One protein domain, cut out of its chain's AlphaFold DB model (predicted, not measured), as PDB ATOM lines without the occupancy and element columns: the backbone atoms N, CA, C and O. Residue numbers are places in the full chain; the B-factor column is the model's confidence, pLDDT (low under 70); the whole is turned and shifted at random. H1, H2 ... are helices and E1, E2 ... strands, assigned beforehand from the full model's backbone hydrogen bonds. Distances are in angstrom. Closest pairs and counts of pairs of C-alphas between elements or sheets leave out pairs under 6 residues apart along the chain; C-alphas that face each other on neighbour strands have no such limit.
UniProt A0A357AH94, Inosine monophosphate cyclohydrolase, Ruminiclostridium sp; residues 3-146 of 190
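Overview. This is residues 3 to 146 of the 190 residues of the protein "Inosine monophosphate cyclohydrolase" of Ruminiclostridium sp (UniProt A0A357AH94). A twisted wall of five antiparallel strands, E3 to E7, has one short helix, H1, packed on one face over E3 and E4, and a second, H2, which touches H1 and only grazes the sheet. The small hairpin E1 and E2 lies beyond the edge at E3, the hairpin E8 and E9 lies off the other face, and residues 14 to 21 stick out. The printed part has 144 residues, with named elements in the order E1 E2 E3 E4 H1 H2 E5 E6 E7 E8 E9; the class is mixed, helices and strands, with under half of the residues in named elements. The whole is compact, with a radius of gyration of the C-alphas of 15.6 A, and spans 41 by 35 by 32 A.

Along the chain. The sheet's order is E3, residues 30 to 33; E4, 36 to 40; E5, 77 to 83, 19.8 A long; E6, 90 to 98, 25.3 A; and E7, 101 to 112, 29.3 A. E7 begins at C-alpha 101 (16.729, 48.052, -32.005) and bends by 73 degrees at residue 104. H1 is residues 44 to 53, 13.9 A, and H2 is 58 to 62. E1, residues 3 to 5, begins at C-alpha 3 (20.359, 15.501, -20.931), and E2 is 8 to 11. E8 is residues 119 to 122; E9, 141 to 144, ends at C-alpha 144 (0.523, 28.016, -9.973).

Arrangement. E3 and E7 are the sheet's edge strands. In the hairpin E3 and E4, N 33 and O 36 are 2.9 A apart, within hydrogen-bond range. Between the neighbour strands E4 and E5, N 80 and O 39 are 2.7 A apart, within hydrogen-bond range. E5, E6 and E7 form a meander, each strand the antiparallel neighbour of the one before, with N 93 and O 79 at 2.8 A and N 92 and O 110 at 2.8 A. H1 is on the sheet at a height of 8.3 A, two layers, and runs along the strands, at 4 degrees to E4 on the local plane. It lies over E4 and, only just, over E3, with 3 of its 10 C-alphas. H1 and H2 touch, the closest C-alphas being those of Val 48 and Gly 61, 5.0 A apart. H2 only grazes the sheet. In both helices every O i to N i+4 pair is within hydrogen-bond range. The closest C-alphas of E2 and E3, those of Phe 8 and Lys 31, are 4.9 A apart. In the hairpin E1 and E2, N 5 and O 8 are 2.9 A apart; in the hairpin E8 and E9, N 122 and O 141 are 2.8 A apart. E6 and E8 are near each other, while E7 and E8 are apart.

Size, cuts and confidence. The two C-alphas farthest apart, those of Ser 17 and Lys 114, are 45.6 A apart. The printed part has no cut. The links E2 to E3, H2 to E5 and E8 to E9 are long, and residues 14 to 21 stand free. The mean pLDDT of the printed part is 94.5, with residue 20 under 70.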
ATOM      1  N   VAL A   3      19.611  16.632 -21.483       95.31
ATOM      2  CA  VAL A   3      20.359  15.501 -20.931       95.31
ATOM      3  C   VAL A   3      20.953  15.941 -19.602       95.31
ATOM      4  O   VAL A   3      21.609  16.980 -19.535       95.31
ATOM      5  N   GLU A   4      20.685  15.175 -18.550       95.38
ATOM      6  CA  GLU A   4      21.279  15.400 -17.236       95.38
ATOM      7  C   GLU A   4      22.694  14.815 -17.188       95.38
ATOM      8  O   GLU A   4      22.917  13.675 -17.599       95.38
ATOM      9  N   GLU A   5      23.648  15.592 -16.683       93.94
ATOM     10  CA  GLU A   5      25.023  15.157 -16.453       93.94
ATOM     11  C   GLU A   5      25.611  15.877 -15.235       93.94
ATOM     12  O   GLU A   5      25.603  17.104 -15.155       93.94
ATOM     13  N   ASN A   6      26.129  15.117 -14.265       88.19
ATOM     14  CA  ASN A   6      26.812  15.644 -13.074       88.19
ATOM     15  C   ASN A   6      26.006  16.707 -12.284       88.19
ATOM     16  O   ASN A   6      26.575  17.681 -11.795       88.19
ATOM     17  N   GLY A   7      24.680  16.548 -12.177       87.19
ATOM     18  CA  GLY A   7      23.791  17.500 -11.491       87.19
ATOM     19  C   GLY A   7      23.485  18.783 -12.281       87.19
ATOM     20  O   GLY A   7      22.787  19.672 -11.780       87.19
ATOM     21  N   PHE A   8      23.991  18.884 -13.511       96.38
ATOM     22  CA  PHE A   8      23.653  19.910 -14.494       96.38
ATOM     23  C   PHE A   8      22.762  19.315 -15.579       96.38
ATOM     24  O   PHE A   8      22.591  18.102 -15.682       96.38
ATOM     25  N   VAL A   9      22.200  20.183 -16.415       97.56
ATOM     26  CA  VAL A   9      21.477  19.755 -17.612       97.56
ATOM     27  C   VAL A   9      22.027  20.511 -18.797       97.56
ATOM     28  O   VAL A   9      22.189  21.730 -18.732       97.56
ATOM     29  N   ARG A  10      22.285  19.776 -19.876       96.38
ATOM     30  CA  ARG A  10      22.776  20.289 -21.151       96.38
ATOM     31  C   ARG A  10      21.735  20.091 -22.243       96.38
ATOM     32  O   ARG A  10      21.023  19.081 -22.265       96.38
ATOM     33  N   THR A  11      21.649  21.029 -23.181       93.50
ATOM     34  CA  THR A  11      20.932  20.792 -24.431       93.50
ATOM     35  C   THR A  11      21.751  19.921 -25.380       93.50
ATOM     36  O   THR A  11      22.959  20.070 -25.552       93.50
ATOM     37  N   LYS A  12      21.057  19.001 -26.041       90.25
ATOM     38  CA  LYS A  12      21.586  18.145 -27.097       90.25
ATOM     39  C   LYS A  12      20.643  18.183 -28.293       90.25
ATOM     40  O   LYS A  12      19.422  18.049 -28.128       90.25
ATOM     41  N   ALA A  13      21.191  18.353 -29.493       86.38
ATOM     42  CA  ALA A  13      20.406  18.208 -30.711       86.38
ATOM     43  C   ALA A  13      19.910  16.766 -30.853       86.38
ATOM     44  O   ALA A  13      20.622  15.813 -30.548       86.38
ATOM     45  N   TYR A  14      18.667  16.611 -31.306       81.75
ATOM     46  CA  TYR A  14      18.141  15.290 -31.650       81.75
ATOM     47  C   TYR A  14      18.826  14.731 -32.904       81.75
ATOM     48  O   TYR A  14      19.140  13.547 -32.965       81.75
ATOM     49  N   ASP A  15      19.090  15.606 -33.875       81.12
ATOM     50  CA  ASP A  15      19.763  15.291 -35.128       81.12
ATOM     51  C   ASP A  15      20.912  16.279 -35.337       81.12
ATOM     52  O   ASP A  15      20.705  17.425 -35.741       81.12
ATOM     53  N   GLU A  16      22.127  15.842 -35.006       76.25
ATOM     54  CA  GLU A  16      23.329  16.676 -35.086       76.25
ATOM     55  C   GLU A  16      23.649  17.105 -36.527       76.25
ATOM     56  O   GLU A  16      24.231  18.164 -36.730       76.25
ATOM     57  N   SER A  17      23.184  16.358 -37.539       76.19
ATOM     58  CA  SER A  17      23.399  16.701 -38.952       76.19
ATOM     59  C   SER A  17      22.626  17.947 -39.409       76.19
ATOM     60  O   SER A  17      22.949  18.537 -40.440       76.19
ATOM     61  N   LYS A  18      21.614  18.370 -38.638       74.94
ATOM     62  CA  LYS A  18      20.785  19.553 -38.920       74.94
ATOM     63  C   LYS A  18      21.255  20.819 -38.198       74.94
ATOM     64  O   LYS A  18      20.671  21.881 -38.403       74.94
ATOM     65  N   LEU A  19      22.299  20.731 -37.370       71.25
ATOM     66  CA  LEU A  19      22.893  21.884 -36.696       71.25
ATOM     67  C   LEU A  19      23.787  22.661 -37.670       71.25
ATOM     68  O   LEU A  19      24.869  22.202 -38.021       71.25
ATOM     69  N   LYS A  20      23.352  23.853 -38.089       68.44
ATOM     70  CA  LYS A  20      24.209  24.778 -38.853       68.44
ATOM     71  C   LYS A  20      25.113  25.612 -37.947       68.44
ATOM     72  O   LYS A  20      26.294  25.749 -38.238       68.44
ATOM     73  N   ASP A  21      24.563  26.128 -36.851       77.31
ATOM     74  CA  ASP A  21      25.305  26.836 -35.808       77.31
ATOM     75  C   ASP A  21      24.843  26.317 -34.436       77.31
ATOM     76  O   ASP A  21      23.689  26.527 -34.055       77.31
ATOM     77  N   PRO A  22      25.695  25.581 -33.702       79.88
ATOM     78  CA  PRO A  22      25.327  25.026 -32.410       79.88
ATOM     79  C   PRO A  22      25.427  26.036 -31.263       79.88
ATOM     80  O   PRO A  22      25.004  25.690 -30.164       79.88
ATOM     81  N   SER A  23      25.973  27.240 -31.469       81.88
ATOM     82  CA  SER A  23      26.303  28.173 -30.380       81.88
ATOM     83  C   SER A  23      25.091  28.609 -29.550       81.88
ATOM     84  O   SER A  23      25.189  28.705 -28.329       81.88
ATOM     85  N   LEU A  24      23.931  28.792 -30.190       84.94
ATOM     86  CA  LEU A  24      22.666  29.129 -29.521       84.94
ATOM     87  C   LEU A  24      21.838  27.891 -29.135       84.94
ATOM     88  O   LEU A  24      20.854  27.992 -28.411       84.94
ATOM     89  N   ILE A  25      22.226  26.700 -29.604       85.00
ATOM     90  CA  ILE A  25      21.443  25.465 -29.424       85.00
ATOM     91  C   ILE A  25      22.046  24.564 -28.349       85.00
ATOM     92  O   ILE A  25      21.304  23.871 -27.655       85.00
ATOM     93  N   ILE A  26      23.372  24.549 -28.200       90.88
ATOM     94  CA  ILE A  26      24.116  23.670 -27.296       90.88
ATOM     95  C   ILE A  26      24.702  24.498 -26.151       90.88
ATOM     96  O   ILE A  26      25.773  25.084 -26.268       90.88
ATOM     97  N   TYR A  27      24.007  24.495 -25.022       94.81
ATOM     98  CA  TYR A  27      24.356  25.218 -23.805       94.81
ATOM     99  C   TYR A  27      23.889  24.427 -22.576       94.81
ATOM    100  O   TYR A  27      23.227  23.390 -22.688       94.81
ATOM    101  N   TYR A  28      24.237  24.906 -21.383       97.31
ATOM    102  CA  TYR A  28      23.715  24.360 -20.133       97.31
ATOM    103  C   TYR A  28      22.506  25.177 -19.680       97.31
ATOM    104  O   TYR A  28      22.694  26.253 -19.117       97.31
ATOM    105  N   PRO A  29      21.259  24.725 -19.893       97.69
ATOM    106  CA  PRO A  29      20.096  25.397 -19.330       97.69
ATOM    107  C   PRO A  29      20.112  25.398 -17.806       97.69
ATOM    108  O   PRO A  29      19.536  26.306 -17.233       97.69
ATOM    109  N   LEU A  30      20.749  24.421 -17.149       98.31
ATOM    110  CA  LEU A  30      20.798  24.325 -15.691       98.31
ATOM    111  C   LEU A  30      22.230  24.086 -15.210       98.31
ATOM    112  O   LEU A  30      22.840  23.081 -15.578       98.31
ATOM    113  N   LYS A  31      22.708  24.942 -14.301       98.25
ATOM    114  CA  LYS A  31      23.929  24.712 -13.513       98.25
ATOM    115  C   LYS A  31      23.711  24.978 -12.029       98.25
ATOM    116  O   LYS A  31      22.797  25.697 -11.627       98.25
ATOM    117  N   VAL A  32      24.576  24.384 -11.211       97.38
ATOM    118  CA  VAL A  32      24.574  24.528  -9.750       97.38
ATOM    119  C   VAL A  32      25.980  24.833  -9.257       97.38
ATOM    120  O   VAL A  32      26.924  24.118  -9.587       97.38
ATOM    121  N   PHE A  33      26.120  25.868  -8.440       96.38
ATOM    122  CA  PHE A  33      27.369  26.203  -7.766       96.38
ATOM    123  C   PHE A  33      27.102  26.436  -6.282       96.38
ATOM    124  O   PHE A  33      26.471  27.424  -5.916       96.38
ATOM    125  N   ASN A  34      27.593  25.551  -5.411       95.50
ATOM    126  CA  ASN A  34      27.313  25.597  -3.972       95.50
ATOM    127  C   ASN A  34      25.797  25.720  -3.701       95.50
ATOM    128  O   ASN A  34      25.039  24.817  -4.034       95.50
ATOM    129  N   ARG A  35      25.362  26.851  -3.136       96.38
ATOM    130  CA  ARG A  35      23.961  27.167  -2.815       96.38
ATOM    131  C   ARG A  35      23.181  27.833  -3.956       96.38
ATOM    132  O   ARG A  35      22.020  28.180  -3.766       96.38
ATOM    133  N   TYR A  36      23.817  28.068  -5.103       98.00
ATOM    134  CA  TYR A  36      23.245  28.778  -6.244       98.00
ATOM    135  C   TYR A  36      22.761  27.803  -7.313       98.00
ATOM    136  O   TYR A  36      23.527  26.974  -7.802       98.00
ATOM    137  N   HIS A  37      21.499  27.933  -7.709       98.25
ATOM    138  CA  HIS A  37      20.849  27.129  -8.739       98.25
ATOM    139  C   HIS A  37      20.423  28.066  -9.867       98.25
ATOM    140  O   HIS A  37      19.577  28.934  -9.663       98.25
ATOM    141  N   ILE A  38      21.029  27.902 -11.039       98.75
ATOM    142  CA  ILE A  38      20.907  28.821 -12.173       98.75
ATOM    143  C   ILE A  38      20.155  28.105 -13.285       98.75
ATOM    144  O   ILE A  38      20.531  26.986 -13.642       98.75
ATOM    145  N   ILE A  39      19.135  28.753 -13.845       98.62
ATOM    146  CA  ILE A  39      18.412  28.261 -15.019       98.62
ATOM    147  C   ILE A  39      18.310  29.344 -16.094       98.62
ATOM    148  O   ILE A  39      18.036  30.495 -15.771       98.62
ATOM    149  N   SER A  40      18.544  29.026 -17.367       98.62
ATOM    150  CA  SER A  40      18.463  30.019 -18.448       98.62
ATOM    151  C   SER A  40      18.153  29.396 -19.814       98.62
ATOM    152  O   SER A  40      18.181  28.172 -19.975       98.62
ATOM    153  N   ASN A  41      17.851  30.236 -20.807       97.81
ATOM    154  CA  ASN A  41      17.635  29.811 -22.192       97.81
ATOM    155  C   ASN A  41      18.894  29.846 -23.077       97.81
ATOM    156  O   ASN A  41      18.753  29.671 -24.279       97.81
ATOM    157  N   GLY A  42      20.094  30.063 -22.528       97.25
ATOM    158  CA  GLY A  42      21.309  30.129 -23.343       97.25
ATOM    159  C   GLY A  42      22.614  29.963 -22.563       97.25
ATOM    160  O   GLY A  42      22.642  29.565 -21.397       97.25
ATOM    161  N   ASP A  43      23.729  30.282 -23.219       96.94
ATOM    162  CA  ASP A  43      25.082  30.197 -22.647       96.94
ATOM    163  C   ASP A  43      25.338  31.192 -21.496       96.94
ATOM    164  O   ASP A  43      26.318  31.051 -20.764       96.94
ATOM    165  N   GLN A  44      24.441  32.155 -21.254       98.31
ATOM    166  CA  GLN A  44      24.543  33.059 -20.105       98.31
ATOM    167  C   GLN A  44      24.459  32.329 -18.759       98.31
ATOM    168  O   GLN A  44      24.898  32.888 -17.753       98.31
ATOM    169  N   THR A  45      23.965  31.084 -18.722       98.56
ATOM    170  CA  THR A  45      24.098  30.225 -17.535       98.56
ATOM    171  C   THR A  45      25.557  30.117 -17.098       98.56
ATOM    172  O   THR A  45      25.845  30.222 -15.907       98.56
ATOM    173  N   ASP A  46      26.482  29.959 -18.049       98.19
ATOM    174  CA  ASP A  46      27.915  29.828 -17.771       98.19
ATOM    175  C   ASP A  46      28.506  31.162 -17.327       98.19
ATOM    176  O   ASP A  46      29.260  31.209 -16.361       98.19
ATOM    177  N   THR A  47      28.068  32.265 -17.943       98.50
ATOM    178  CA  THR A  47      28.473  33.610 -17.511       98.50
ATOM    179  C   THR A  47      28.082  33.883 -16.056       98.50
ATOM    180  O   THR A  47      28.892  34.386 -15.280       98.50
ATOM    181  N   VAL A  48      26.854  33.533 -15.660       98.75
ATOM    182  CA  VAL A  48      26.385  33.689 -14.275       98.75
ATOM    183  C   VAL A  48      27.115  32.733 -13.335       98.75
ATOM    184  O   VAL A  48      27.504  33.131 -12.238       98.75
ATOM    185  N   TYR A  49      27.332  31.487 -13.758       98.56
ATOM    186  CA  TYR A  49      28.080  30.500 -12.986       98.56
ATOM    187  C   TYR A  49      29.499  30.990 -12.664       98.56
ATOM    188  O   TYR A  49      29.918  30.951 -11.507       98.56
ATOM    189  N   ASP A  50      30.219  31.504 -13.662       98.50
ATOM    190  CA  ASP A  50      31.587  32.001 -13.504       98.50
ATOM    191  C   ASP A  50      31.646  33.303 -12.694       98.50
ATOM    192  O   ASP A  50      32.549  33.481 -11.867       98.50
ATOM    193  N   ALA A  51      30.655  34.189 -12.852       98.56
ATOM    194  CA  ALA A  51      30.510  35.366 -11.999       98.56
ATOM    195  C   ALA A  51      30.368  34.958 -10.522       98.56
ATOM    196  O   ALA A  51      31.164  35.385  -9.689       98.56
ATOM    197  N   LEU A  52      29.451  34.043 -10.201       98.25
ATOM    198  CA  LEU A  52      29.258  33.559  -8.829       98.25
ATOM    199  C   LEU A  52      30.499  32.845  -8.282       98.25
ATOM    200  O   LEU A  52      30.873  33.035  -7.124       98.25
ATOM    201  N   LYS A  53      31.184  32.057  -9.119       97.81
ATOM    202  CA  LYS A  53      32.421  31.360  -8.748       97.81
ATOM    203  C   LYS A  53      33.573  32.317  -8.439       97.81
ATOM    204  O   LYS A  53      34.387  32.020  -7.568       97.81
ATOM    205  N   SER A  54      33.634  33.453  -9.127       97.56
ATOM    206  CA  SER A  54      34.621  34.515  -8.884       97.56
ATOM    207  C   SER A  54      34.222  35.488  -7.765       97.56
ATOM    208  O   SER A  54      34.983  36.402  -7.455       97.56
ATOM    209  N   GLY A  55      33.063  35.287  -7.127       97.19
ATOM    210  CA  GLY A  55      32.545  36.152  -6.064       97.19
ATOM    211  C   GLY A  55      31.783  37.384  -6.563       97.19
ATOM    212  O   GLY A  55      31.350  38.197  -5.748       97.19
ATOM    213  N   ALA A  56      31.593  37.528  -7.877       97.38
ATOM    214  CA  ALA A  56      30.663  38.492  -8.449       97.38
ATOM    215  C   ALA A  56      29.200  38.025  -8.300       97.38
ATOM    216  O   ALA A  56      28.904  36.855  -8.069       97.38
ATOM    217  N   GLY A  57      28.271  38.974  -8.418       96.19
ATOM    218  CA  GLY A  57      26.835  38.721  -8.295       96.19
ATOM    219  C   GLY A  57      26.160  38.289  -9.600       96.19
ATOM    220  O   GLY A  57      26.714  38.420 -10.693       96.19
ATOM    221  N   PHE A  58      24.911  37.841  -9.464       98.06
ATOM    222  CA  PHE A  58      24.007  37.487 -10.562       98.06
ATOM    223  C   PHE A  58      23.866  38.608 -11.597       98.06
ATOM    224  O   PHE A  58      24.060  38.401 -12.795       98.06
ATOM    225  N   GLU A  59      23.583  39.814 -11.113       98.44
ATOM    226  CA  GLU A  59      23.380  41.005 -11.925       98.44
ATOM    227  C   GLU A  59      24.684  41.399 -12.607       98.44
ATOM    228  O   GLU A  59      24.691  41.657 -13.806       98.44
ATOM    229  N   ALA A  60      25.806  41.371 -11.880       98.25
ATOM    230  CA  ALA A  60      27.119  41.704 -12.424       98.25
ATOM    231  C   ALA A  60      27.501  40.792 -13.602       98.25
ATOM    232  O   ALA A  60      27.971  41.288 -14.623       98.25
ATOM    233  N   GLY A  61      27.236  39.483 -13.496       98.19
ATOM    234  CA  GLY A  61      27.426  38.550 -14.608       98.19
ATOM    235  C   GLY A  61      26.570  38.921 -15.821       98.19
ATOM    236  O   GLY A  61      27.084  39.060 -16.931       98.19
ATOM    237  N   LEU A  62      25.273  39.161 -15.617       98.62
ATOM    238  CA  LEU A  62      24.344  39.500 -16.701       98.62
ATOM    239  C   LEU A  62      24.582  40.890 -17.313       98.62
ATOM    240  O   LEU A  62      24.285  41.095 -18.488       98.62
ATOM    241  N   MET A  63      25.185  41.831 -16.585       98.19
ATOM    242  CA  MET A  63      25.587  43.130 -17.141       98.19
ATOM    243  C   MET A  63      26.641  43.008 -18.253       98.19
ATOM    244  O   MET A  63      26.762  43.920 -19.066       98.19
ATOM    245  N   THR A  64      27.361  41.884 -18.338       97.75
ATOM    246  CA  THR A  64      28.340  41.607 -19.411       97.75
ATOM    247  C   THR A  64      27.719  41.000 -20.673       97.75
ATOM    248  O   THR A  64      28.413  40.778 -21.665       97.75
ATOM    249  N   ARG A  65      26.417  40.698 -20.640       97.94
ATOM    250  CA  ARG A  65      25.678  40.050 -21.728       97.94
ATOM    251  C   ARG A  65      24.628  40.987 -22.303       97.94
ATOM    252  O   ARG A  65      24.250  41.983 -21.684       97.94
ATOM    253  N   GLU A  66      24.150  40.628 -23.486       97.56
ATOM    254  CA  GLU A  66      23.028  41.253 -24.188       97.56
ATOM    255  C   GLU A  66      22.077  40.166 -24.696       97.56
ATOM    256  O   GLU A  66      22.308  38.981 -24.451       97.56
ATOM    257  N   PHE A  67      21.010  40.554 -25.393       97.25
ATOM    258  CA  PHE A  67      20.159  39.631 -26.148       97.25
ATOM    259  C   PHE A  67      20.969  38.810 -27.174       97.25
ATOM    260  O   PHE A  67      22.158  39.046 -27.404       97.25
ATOM    261  N   GLU A  68      20.359  37.787 -27.761       96.31
ATOM    262  CA  GLU A  68      21.036  36.937 -28.739       96.31
ATOM    263  C   GLU A  68      21.324  37.693 -30.050       96.31
ATOM    264  O   GLU A  68      20.500  38.482 -30.513       96.31
ATOM    265  N   PRO A  69      22.492  37.480 -30.680       93.94
ATOM    266  CA  PRO A  69      22.865  38.162 -31.919       93.94
ATOM    267  C   PRO A  69      22.217  37.511 -33.161       93.94
ATOM    268  O   PRO A  69      22.881  37.294 -34.172       93.94
ATOM    269  N   ASP A  70      20.926  37.184 -33.098       92.88
ATOM    270  CA  ASP A  70      20.167  36.414 -34.094       92.88
ATOM    271  C   ASP A  70      19.180  37.295 -34.883       92.88
ATOM    272  O   ASP A  70      17.971  37.053 -34.952       92.88
ATOM    273  N   ALA A  71      19.698  38.366 -35.489       92.69
ATOM    274  CA  ALA A  71      18.889  39.275 -36.298       92.69
ATOM    275  C   ALA A  71      18.009  38.509 -37.320       92.69
ATOM    276  O   ALA A  71      18.492  37.574 -37.964       92.69
ATOM    277  N   PRO A  72      16.741  38.915 -37.518       93.44
ATOM    278  CA  PRO A  72      16.105  40.117 -36.974       93.44
ATOM    279  C   PRO A  72      15.416  39.921 -35.610       93.44
ATOM    280  O   PRO A  72      14.781  40.858 -35.136       93.44
ATOM    281  N   ASN A  73      15.491  38.733 -34.998       94.38
ATOM    282  CA  ASN A  73      14.712  38.424 -33.794       94.38
ATOM    283  C   ASN A  73      15.279  39.074 -32.535       94.38
ATOM    284  O   ASN A  73      14.502  39.543 -31.704       94.38
ATOM    285  N   PHE A  74      16.609  39.125 -32.401       95.50
ATOM    286  CA  PHE A  74      17.270  39.650 -31.202       95.50
ATOM    287  C   PHE A  74      16.716  38.999 -29.932       95.50
ATOM    288  O   PHE A  74      16.241  39.673 -29.010       95.50
ATOM    289  N   THR A  75      16.714  37.670 -29.939       96.81
ATOM    290  CA  THR A  75      16.023  36.823 -28.977       96.81
ATOM    291  C   THR A  75      16.437  37.172 -27.554       96.81
ATOM    292  O   THR A  75      17.633  37.191 -27.239       96.81
ATOM    293  N   PRO A  76      15.478  37.463 -26.656       98.00
ATOM    294  CA  PRO A  76      15.828  37.797 -25.291       98.00
ATOM    295  C   PRO A  76      16.536  36.658 -24.565       98.00
ATOM    296  O   PRO A  76      16.174  35.490 -24.693       98.00
ATOM    297  N   ARG A  77      17.498  37.020 -23.717       98.50
ATOM    298  CA  ARG A  77      18.082  36.088 -22.751       98.50
ATOM    299  C   ARG A  77      17.319  36.178 -21.447       98.50
ATOM    300  O   ARG A  77      17.330  37.225 -20.802       98.50
ATOM    301  N   ILE A  78      16.689  35.083 -21.049       98.81
ATOM    302  CA  ILE A  78      16.000  34.937 -19.769       98.81
ATOM    303  C   ILE A  78      16.825  34.071 -18.823       98.81
ATOM    304  O   ILE A  78      17.420  33.072 -19.231       98.81
ATOM    305  N   THR A  79      16.896  34.471 -17.555       98.88
ATOM    306  CA  THR A  79      17.676  33.763 -16.531       98.88
ATOM    307  C   THR A  79      16.951  33.789 -15.193       98.88
ATOM    308  O   THR A  79      16.454  34.832 -14.784       98.88
ATOM    309  N   GLY A  80      16.912  32.657 -14.499       98.69
ATOM    310  CA  GLY A  80      16.447  32.518 -13.127       98.69
ATOM    311  C   GLY A  80      17.576  32.077 -12.196       98.69
ATOM    312  O   GLY A  80      18.466  31.322 -12.595       98.69
ATOM    313  N   LEU A  81      17.522  32.535 -10.947       98.69
ATOM    314  CA  LEU A  81      18.448  32.156  -9.885       98.69
ATOM    315  C   LEU A  81      17.687  31.862  -8.592       98.69
ATOM    316  O   LEU A  81      16.870  32.668  -8.150       98.69
ATOM    317  N   ILE A  82      18.033  30.750  -7.951       98.00
ATOM    318  CA  ILE A  82      17.718  30.480  -6.545       98.00
ATOM    319  C   ILE A  82      19.033  30.434  -5.765       98.00
ATOM    320  O   ILE A  82      19.955  29.713  -6.148       98.00
ATOM    321  N   GLU A  83      19.114  31.188  -4.668       97.44
ATOM    322  CA  GLU A  83      20.187  31.095  -3.672       97.44
ATOM    323  C   GLU A  83      19.603  30.514  -2.379       97.44
ATOM    324  O   GLU A  83      18.811  31.170  -1.701       97.44
ATOM    325  N   LEU A  84      19.988  29.290  -2.013       96.69
ATOM    326  CA  LEU A  84      19.533  28.683  -0.759       96.69
ATOM    327  C   LEU A  84      20.067  29.467   0.444       96.69
ATOM    328  O   LEU A  84      21.273  29.664   0.584       96.69
ATOM    329  N   GLY A  85      19.161  29.915   1.316       94.44
ATOM    330  CA  GLY A  85      19.492  30.810   2.429       94.44
ATOM    331  C   GLY A  85      19.794  32.254   2.005       94.44
ATOM    332  O   GLY A  85      20.256  33.042   2.831       94.44
ATOM    333  N   GLY A  86      19.557  32.604   0.737       94.62
ATOM    334  CA  GLY A  86      19.666  33.966   0.229       94.62
ATOM    335  C   GLY A  86      18.517  34.866   0.690       94.62
ATOM    336  O   GLY A  86      17.551  34.430   1.315       94.62
ATOM    337  N   LYS A  87      18.621  36.158   0.359       95.38
ATOM    338  CA  LYS A  87      17.603  37.165   0.713       95.38
ATOM    339  C   LYS A  87      16.298  36.997  -0.073       95.38
ATOM    340  O   LYS A  87      15.236  37.326   0.441       95.38
ATOM    341  N   ASN A  88      16.399  36.528  -1.314       97.50
ATOM    342  CA  ASN A  88      15.268  36.359  -2.216       97.50
ATOM    343  C   ASN A  88      14.914  34.880  -2.339       97.50
ATOM    344  O   ASN A  88      15.805  34.044  -2.480       97.50
ATOM    345  N   ALA A  89      13.619  34.573  -2.375       96.50
ATOM    346  CA  ALA A  89      13.109  33.257  -2.736       96.50
ATOM    347  C   ALA A  89      13.621  32.825  -4.119       96.50
ATOM    348  O   ALA A  89      14.036  31.683  -4.305       96.50
ATOM    349  N   TYR A  90      13.597  33.755  -5.076       97.94
ATOM    350  CA  TYR A  90      14.209  33.623  -6.394       97.94
ATOM    351  C   TYR A  90      14.368  34.992  -7.059       97.94
ATOM    352  O   TYR A  90      13.698  35.970  -6.713       97.94
ATOM    353  N   SER A  91      15.249  35.032  -8.051       98.62
ATOM    354  CA  SER A  91      15.464  36.171  -8.939       98.62
ATOM    355  C   SER A  91      15.215  35.749 -10.384       98.62
ATOM    356  O   SER A  91      15.583  34.641 -10.772       98.62
ATOM    357  N   LEU A  92      14.633  36.636 -11.184       98.81
ATOM    358  CA  LEU A  92      14.447  36.481 -12.625       98.81
ATOM    359  C   LEU A  92      15.081  37.670 -13.349       98.81
ATOM    360  O   LEU A  92      15.081  38.789 -12.838       98.81
ATOM    361  N   ALA A  93      15.591  37.443 -14.550       98.75
ATOM    362  CA  ALA A  93      16.142  38.482 -15.401       98.75
ATOM    363  C   ALA A  93      15.763  38.256 -16.862       98.75
ATOM    364  O   ALA A  93      15.691  37.114 -17.319       98.75
ATOM    365  N   ILE A  94      15.576  39.354 -17.592       98.75
ATOM    366  CA  ILE A  94      15.432  39.369 -19.049       98.75
ATOM    367  C   ILE A  94      16.310  40.470 -19.647       98.75
ATOM    368  O   ILE A  94      16.289  41.618 -19.199       98.75
ATOM    369  N   LEU A  95      17.093  40.104 -20.662       98.50
ATOM    370  CA  LEU A  95      17.928  41.000 -21.454       98.50
ATOM    371  C   LEU A  95      17.375  41.008 -22.876       98.50
ATOM    372  O   LEU A  95      17.363  39.963 -23.525       98.50
ATOM    373  N   LYS A  96      16.894  42.155 -23.349       97.38
ATOM    374  CA  LYS A  96      16.180  42.281 -24.629       97.38
ATOM    375  C   LYS A  96      16.566  43.550 -25.372       97.38
ATOM    376  O   LYS A  96      16.994  44.524 -24.754       97.38
ATOM    377  N   SER A  97      16.399  43.548 -26.688       96.56
ATOM    378  CA  SER A  97      16.579  44.754 -27.496       96.56
ATOM    379  C   SER A  97      15.522  45.807 -27.145       96.56
ATOM    380  O   SER A  97      14.388  45.484 -26.768       96.56
ATOM    381  N   LEU A  98      15.882  47.086 -27.246       93.75
ATOM    382  CA  LEU A  98      14.925  48.179 -27.093       93.75
ATOM    383  C   LEU A  98      14.020  48.232 -28.328       93.75
ATOM    384  O   LEU A  98      14.411  48.780 -29.351       93.75
ATOM    385  N   GLU A  99      12.820  47.659 -28.238       87.69
ATOM    386  CA  GLU A  99      11.830  47.669 -29.331       87.69
ATOM    387  C   GLU A  99      12.400  47.142 -30.671       87.69
ATOM    388  O   GLU A  99      12.135  47.694 -31.736       87.69
ATOM    389  N   GLY A 100      13.223  46.084 -30.622       85.38
ATOM    390  CA  GLY A 100      13.853  45.495 -31.811       85.38
ATOM    391  C   GLY A 100      15.098  46.238 -32.314       85.38
ATOM    392  O   GLY A 100      15.698  45.828 -33.306       85.38
ATOM    393  N   TYR A 101      15.521  47.315 -31.645       86.38
ATOM    394  CA  TYR A 101      16.729  48.052 -32.005       86.38
ATOM    395  C   TYR A 101      18.001  47.323 -31.547       86.38
ATOM    396  O   TYR A 101      18.229  47.123 -30.353       86.38
ATOM    397  N   ASN A 102      18.870  46.983 -32.502       84.81
ATOM    398  CA  ASN A 102      20.089  46.198 -32.269       84.81
ATOM    399  C   ASN A 102      21.188  46.923 -31.469       84.81
ATOM    400  O   ASN A 102      22.131  46.283 -31.024       84.81
ATOM    401  N   GLY A 103      21.093  48.243 -31.302       87.62
ATOM    402  CA  GLY A 103      22.121  49.047 -30.637       87.62
ATOM    403  C   GLY A 103      21.836  49.347 -29.166       87.62
ATOM    404  O   GLY A 103      22.539  50.166 -28.578       87.62
ATOM    405  N   SER A 104      20.781  48.776 -28.572       94.31
ATOM    406  CA  SER A 104      20.445  49.028 -27.167       94.31
ATOM    407  C   SER A 104      19.847  47.802 -26.487       94.31
ATOM    408  O   SER A 104      18.787  47.313 -26.878       94.31
ATOM    409  N   CYS A 105      20.517  47.335 -25.433       97.31
ATOM    410  CA  CYS A 105      20.031  46.264 -24.574       97.31
ATOM    411  C   CYS A 105      19.358  46.834 -23.318       97.31
ATOM    412  O   CYS A 105      20.000  47.475 -22.481       97.31
ATOM    413  N   VAL A 106      18.079  46.514 -23.142       97.31
ATOM    414  CA  VAL A 106      17.324  46.716 -21.905       97.31
ATOM    415  C   VAL A 106      17.521  45.497 -21.011       97.31
ATOM    416  O   VAL A 106      17.439  44.360 -21.477       97.31
ATOM    417  N   ARG A 107      17.790  45.729 -19.723       97.88
ATOM    418  CA  ARG A 107      17.975  44.676 -18.717       97.88
ATOM    419  C   ARG A 107      16.972  44.896 -17.597       97.88
ATOM    420  O   ARG A 107      16.973  45.953 -16.971       97.88
ATOM    421  N   ASN A 108      16.123  43.908 -17.354       98.38
ATOM    422  CA  ASN A 108      15.162  43.927 -16.259       98.38
ATOM    423  C   ASN A 108      15.512  42.815 -15.273       98.38
ATOM    424  O   ASN A 108      15.746  41.680 -15.685       98.38
ATOM    425  N   PHE A 109      15.514  43.155 -13.986       98.56
ATOM    426  CA  PHE A 109      15.736  42.232 -12.877       98.56
ATOM    427  C   PHE A 109      14.519  42.266 -11.958       98.56
ATOM    428  O   PHE A 109      14.050  43.341 -11.587       98.56
ATOM    429  N   PHE A 110      14.025  41.089 -11.592       98.50
ATOM    430  CA  PHE A 110      12.884  40.906 -10.707       98.50
ATOM    431  C   PHE A 110      13.315  40.038  -9.531       98.50
ATOM    432  O   PHE A 110      13.793  38.918  -9.722       98.50
ATOM    433  N   HIS A 111      13.138  40.542  -8.314       98.38
ATOM    434  CA  HIS A 111      13.496  39.839  -7.086       98.38
ATOM    435  C   HIS A 111      12.245  39.572  -6.266       98.38
ATOM    436  O   HIS A 111      11.569  40.505  -5.834       98.38
ATOM    437  N   VAL A 112      11.954  38.296  -6.025       97.94
ATOM    438  CA  VAL A 112      10.862  37.890  -5.142       97.94
ATOM    439  C   VAL A 112      11.463  37.579  -3.783       97.94
ATOM    440  O   VAL A 112      12.132  36.564  -3.618       97.94
ATOM    441  N   GLU A 113      11.251  38.465  -2.807       95.88
ATOM    442  CA  GLU A 113      11.856  38.331  -1.476       95.88
ATOM    443  C   GLU A 113      11.364  37.066  -0.758       95.88
ATOM    444  O   GLU A 113      12.162  36.251  -0.305       95.88
ATOM    445  N   LYS A 114      10.041  36.868  -0.689       95.25
ATOM    446  CA  LYS A 114       9.413  35.765   0.048       95.25
ATOM    447  C   LYS A 114       8.493  34.958  -0.864       95.25
ATOM    448  O   LYS A 114       7.725  35.564  -1.611       95.25
ATOM    449  N   PRO A 115       8.532  33.615  -0.801       92.81
ATOM    450  CA  PRO A 115       7.622  32.800  -1.585       92.81
ATOM    451  C   PRO A 115       6.215  32.860  -0.985       92.81
ATOM    452  O   PRO A 115       6.047  32.935   0.234       92.81
ATOM    453  N   VAL A 116       5.207  32.758  -1.845       95.69
ATOM    454  CA  VAL A 116       3.839  32.440  -1.432       95.69
ATOM    455  C   VAL A 116       3.591  30.984  -1.831       95.69
ATOM    456  O   VAL A 116       3.752  30.667  -3.010       95.69
ATOM    457  N   PRO A 117       3.259  30.078  -0.890       94.62
ATOM    458  CA  PRO A 117       3.035  28.670  -1.210       94.62
ATOM    459  C   PRO A 117       2.055  28.490  -2.375       94.62
ATOM    460  O   PRO A 117       1.001  29.123  -2.407       94.62
ATOM    461  N   GLY A 118       2.426  27.649  -3.343       96.12
ATOM    462  CA  GLY A 118       1.633  27.388  -4.546       96.12
ATOM    463  C   GLY A 118       1.681  28.481  -5.620       96.12
ATOM    464  O   GLY A 118       1.061  28.304  -6.665       96.12
ATOM    465  N   ILE A 119       2.415  29.583  -5.415       96.94
ATOM    466  CA  ILE A 119       2.513  30.696  -6.368       96.94
ATOM    467  C   ILE A 119       3.970  30.942  -6.766       96.94
ATOM    468  O   ILE A 119       4.857  31.125  -5.930       96.94
ATOM    469  N   GLY A 120       4.203  31.007  -8.072       96.94
ATOM    470  CA  GLY A 120       5.478  31.358  -8.678       96.94
ATOM    471  C   GLY A 120       5.301  32.332  -9.832       96.94
ATOM    472  O   GLY A 120       4.204  32.837 -10.074       96.94
ATOM    473  N   HIS A 121       6.394  32.587 -10.547       97.69
ATOM    474  CA  HIS A 121       6.396  33.487 -11.692       97.69
ATOM    475  C   HIS A 121       7.047  32.846 -12.915       97.69
ATOM    476  O   HIS A 121       7.984  32.057 -12.792       97.69
ATOM    477  N   CYS A 122       6.567  33.222 -14.097       96.56
ATOM    478  CA  CYS A 122       7.090  32.791 -15.383       96.56
ATOM    479  C   CYS A 122       7.446  33.997 -16.256       96.56
ATOM    480  O   CYS A 122       6.735  35.001 -16.280       96.56
ATOM    481  N   ILE A 123       8.541  33.869 -16.999       98.00
ATOM    482  CA  ILE A 123       8.929  34.777 -18.077       98.00
ATOM    483  C   ILE A 123       9.222  33.959 -19.330       98.00
ATOM    484  O   ILE A 123       9.696  32.825 -19.249       98.00
ATOM    485  N   HIS A 124       8.965  34.554 -20.490       95.94
ATOM    486  CA  HIS A 124       9.254  33.967 -21.795       95.94
ATOM    487  C   HIS A 124      10.249  34.839 -22.561       95.94
ATOM    488  O   HIS A 124      10.524  35.977 -22.181       95.94
ATOM    489  N   THR A 125      10.770  34.317 -23.667       97.06
ATOM    490  CA  THR A 125      11.539  35.115 -24.626       97.06
ATOM    491  C   THR A 125      10.623  36.036 -25.433       97.06
ATOM    492  O   THR A 125      10.917  37.221 -25.579       97.06
ATOM    493  N   TYR A 126       9.474  35.535 -25.889       96.06
ATOM    494  CA  TYR A 126       8.550  36.266 -26.759       96.06
ATOM    495  C   TYR A 126       7.156  36.394 -26.142       96.06
ATOM    496  O   TYR A 126       6.718  35.535 -25.378       96.06
ATOM    497  N   GLU A 127       6.460  37.480 -26.476       93.44
ATOM    498  CA  GLU A 127       5.088  37.746 -26.018       93.44
ATOM    499  C   GLU A 127       4.049  36.931 -26.805       93.44
ATOM    500  O   GLU A 127       3.055  36.472 -26.246       93.44
ATOM    501  N   LYS A 128       4.273  36.776 -28.110       92.44
ATOM    502  CA  LYS A 128       3.372  36.129 -29.071       92.44
ATOM    503  C   LYS A 128       4.118  35.847 -30.376       92.44
ATOM    504  O   LYS A 128       5.260  36.276 -30.535       92.44
ATOM    505  N   ASP A 129       3.448  35.192 -31.316       92.94
ATOM    506  CA  ASP A 129       3.945  35.022 -32.683       92.94
ATOM    507  C   ASP A 129       4.100  36.377 -33.406       92.94
ATOM    508  O   ASP A 129       3.381  37.344 -33.125       92.94
ATOM    509  N   GLY A 130       5.037  36.455 -34.356       92.00
ATOM    510  CA  GLY A 130       5.294  37.655 -35.157       92.00
ATOM    511  C   GLY A 130       6.546  37.549 -36.030       92.00
ATOM    512  O   GLY A 130       7.332  36.616 -35.887       92.00
ATOM    513  N   GLU A 131       6.734  38.522 -36.924       92.12
ATOM    514  CA  GLU A 131       7.909  38.629 -37.800       92.12
ATOM    515  C   GLU A 131       8.433  40.085 -37.821       92.12
ATOM    516  O   GLU A 131       7.832  40.934 -38.487       92.12
ATOM    517  N   PRO A 132       9.529  40.416 -37.100       93.19
ATOM    518  CA  PRO A 132      10.259  39.569 -36.147       93.19
ATOM    519  C   PRO A 132       9.435  39.243 -34.890       93.19
ATOM    520  O   PRO A 132       8.419  39.883 -34.608       93.19
ATOM    521  N   LEU A 133       9.888  38.252 -34.118       94.56
ATOM    522  CA  LEU A 133       9.203  37.826 -32.895       94.56
ATOM    523  C   LEU A 133       9.243  38.933 -31.819       94.56
ATOM    524  O   LEU A 133      10.329  39.337 -31.394       94.56
ATOM    525  N   PRO A 134       8.090  39.435 -31.333       94.50
ATOM    526  CA  PRO A 134       8.066  40.485 -30.322       94.50
ATOM    527  C   PRO A 134       8.588  39.966 -28.976       94.50
ATOM    528  O   PRO A 134       8.058  39.008 -28.412       94.50
ATOM    529  N   SER A 135       9.607  40.636 -28.432       96.06
ATOM    530  CA  SER A 135      10.162  40.333 -27.106       96.06
ATOM    531  C   SER A 135       9.107  40.432 -26.004       96.06
ATOM    532  O   SER A 135       8.277  41.338 -26.022       96.06
ATOM    533  N   PHE A 136       9.203  39.569 -24.992       96.44
ATOM    534  CA  PHE A 136       8.360  39.615 -23.794       96.44
ATOM    535  C   PHE A 136       8.391  40.992 -23.094       96.44
ATOM    536  O   PHE A 136       9.453  41.616 -22.948       96.44
ATOM    537  N   LYS A 137       7.230  41.480 -22.632       93.56
ATOM    538  CA  LYS A 137       7.055  42.788 -21.972       93.56
ATOM    539  C   LYS A 137       6.219  42.671 -20.696       93.56
ATOM    540  O   LYS A 137       5.387  41.782 -20.573       93.56
ATOM    541  N   GLY A 138       6.414  43.634 -19.795       93.94
ATOM    542  CA  GLY A 138       5.695  43.721 -18.526       93.94
ATOM    543  C   GLY A 138       6.343  42.924 -17.394       93.94
ATOM    544  O   GLY A 138       7.510  42.535 -17.474       93.94
ATOM    545  N   GLU A 139       5.562  42.740 -16.334       96.69
ATOM    546  CA  GLU A 139       5.925  41.949 -15.158       96.69
ATOM    547  C   GLU A 139       5.847  40.439 -15.458       96.69
ATOM    548  O   GLU A 139       5.058  40.028 -16.316       96.69
ATOM    549  N   PRO A 140       6.616  39.592 -14.748       97.88
ATOM    550  CA  PRO A 140       6.485  38.140 -14.836       97.88
ATOM    551  C   PRO A 140       5.046  37.654 -14.603       97.88
ATOM    552  O   PRO A 140       4.351  38.131 -13.705       97.88
ATOM    553  N   TYR A 141       4.606  36.653 -15.367       97.38
ATOM    554  CA  TYR A 141       3.282  36.060 -15.189       97.38
ATOM    555  C   TYR A 141       3.215  35.270 -13.889       97.38
ATOM    556  O   TYR A 141       4.064  34.416 -13.647       97.38
ATOM    557  N   VAL A 142       2.173  35.493 -13.094       97.19
ATOM    558  CA  VAL A 142       1.883  34.661 -11.923       97.19
ATOM    559  C   VAL A 142       1.428  33.279 -12.390       97.19
ATOM    560  O   VAL A 142       0.502  33.170 -13.190       97.19
ATOM    561  N   MET A 143       2.065  32.227 -11.879       95.69
ATOM    562  CA  MET A 143       1.787  30.839 -12.251       95.69
ATOM    563  C   MET A 143       1.586  29.964 -11.009       95.69
ATOM    564  O   MET A 143       2.307  30.139 -10.022       95.69
ATOM    565  N   PRO A 144       0.648  28.999 -11.042       96.62
ATOM    566  CA  PRO A 144       0.523  28.016  -9.973       96.62
ATOM    567  C   PRO A 144       1.752  27.107  -9.965       96.62
ATOM    568  O   PRO A 144       2.197  26.689 -11.033       96.62
ATOM    569  N   ILE A 145       2.272  26.778  -8.784       96.12
ATOM    570  CA  ILE A 145       3.379  25.829  -8.587       96.12
ATOM    571  C   ILE A 145       2.813  24.543  -7.971       96.12
ATOM    572  O   ILE A 145       2.390  24.584  -6.815       96.12
ATOM    573  N   PRO A 146       2.783  23.422  -8.718       95.50
ATOM    574  CA  PRO A 146       2.335  22.133  -8.185       95.50
ATOM    575  C   PRO A 146       3.224  21.603  -7.055       95.50
ATOM    576  O   PRO A 146       4.378  22.013  -6.920       95.50
TER     577      PRO A 146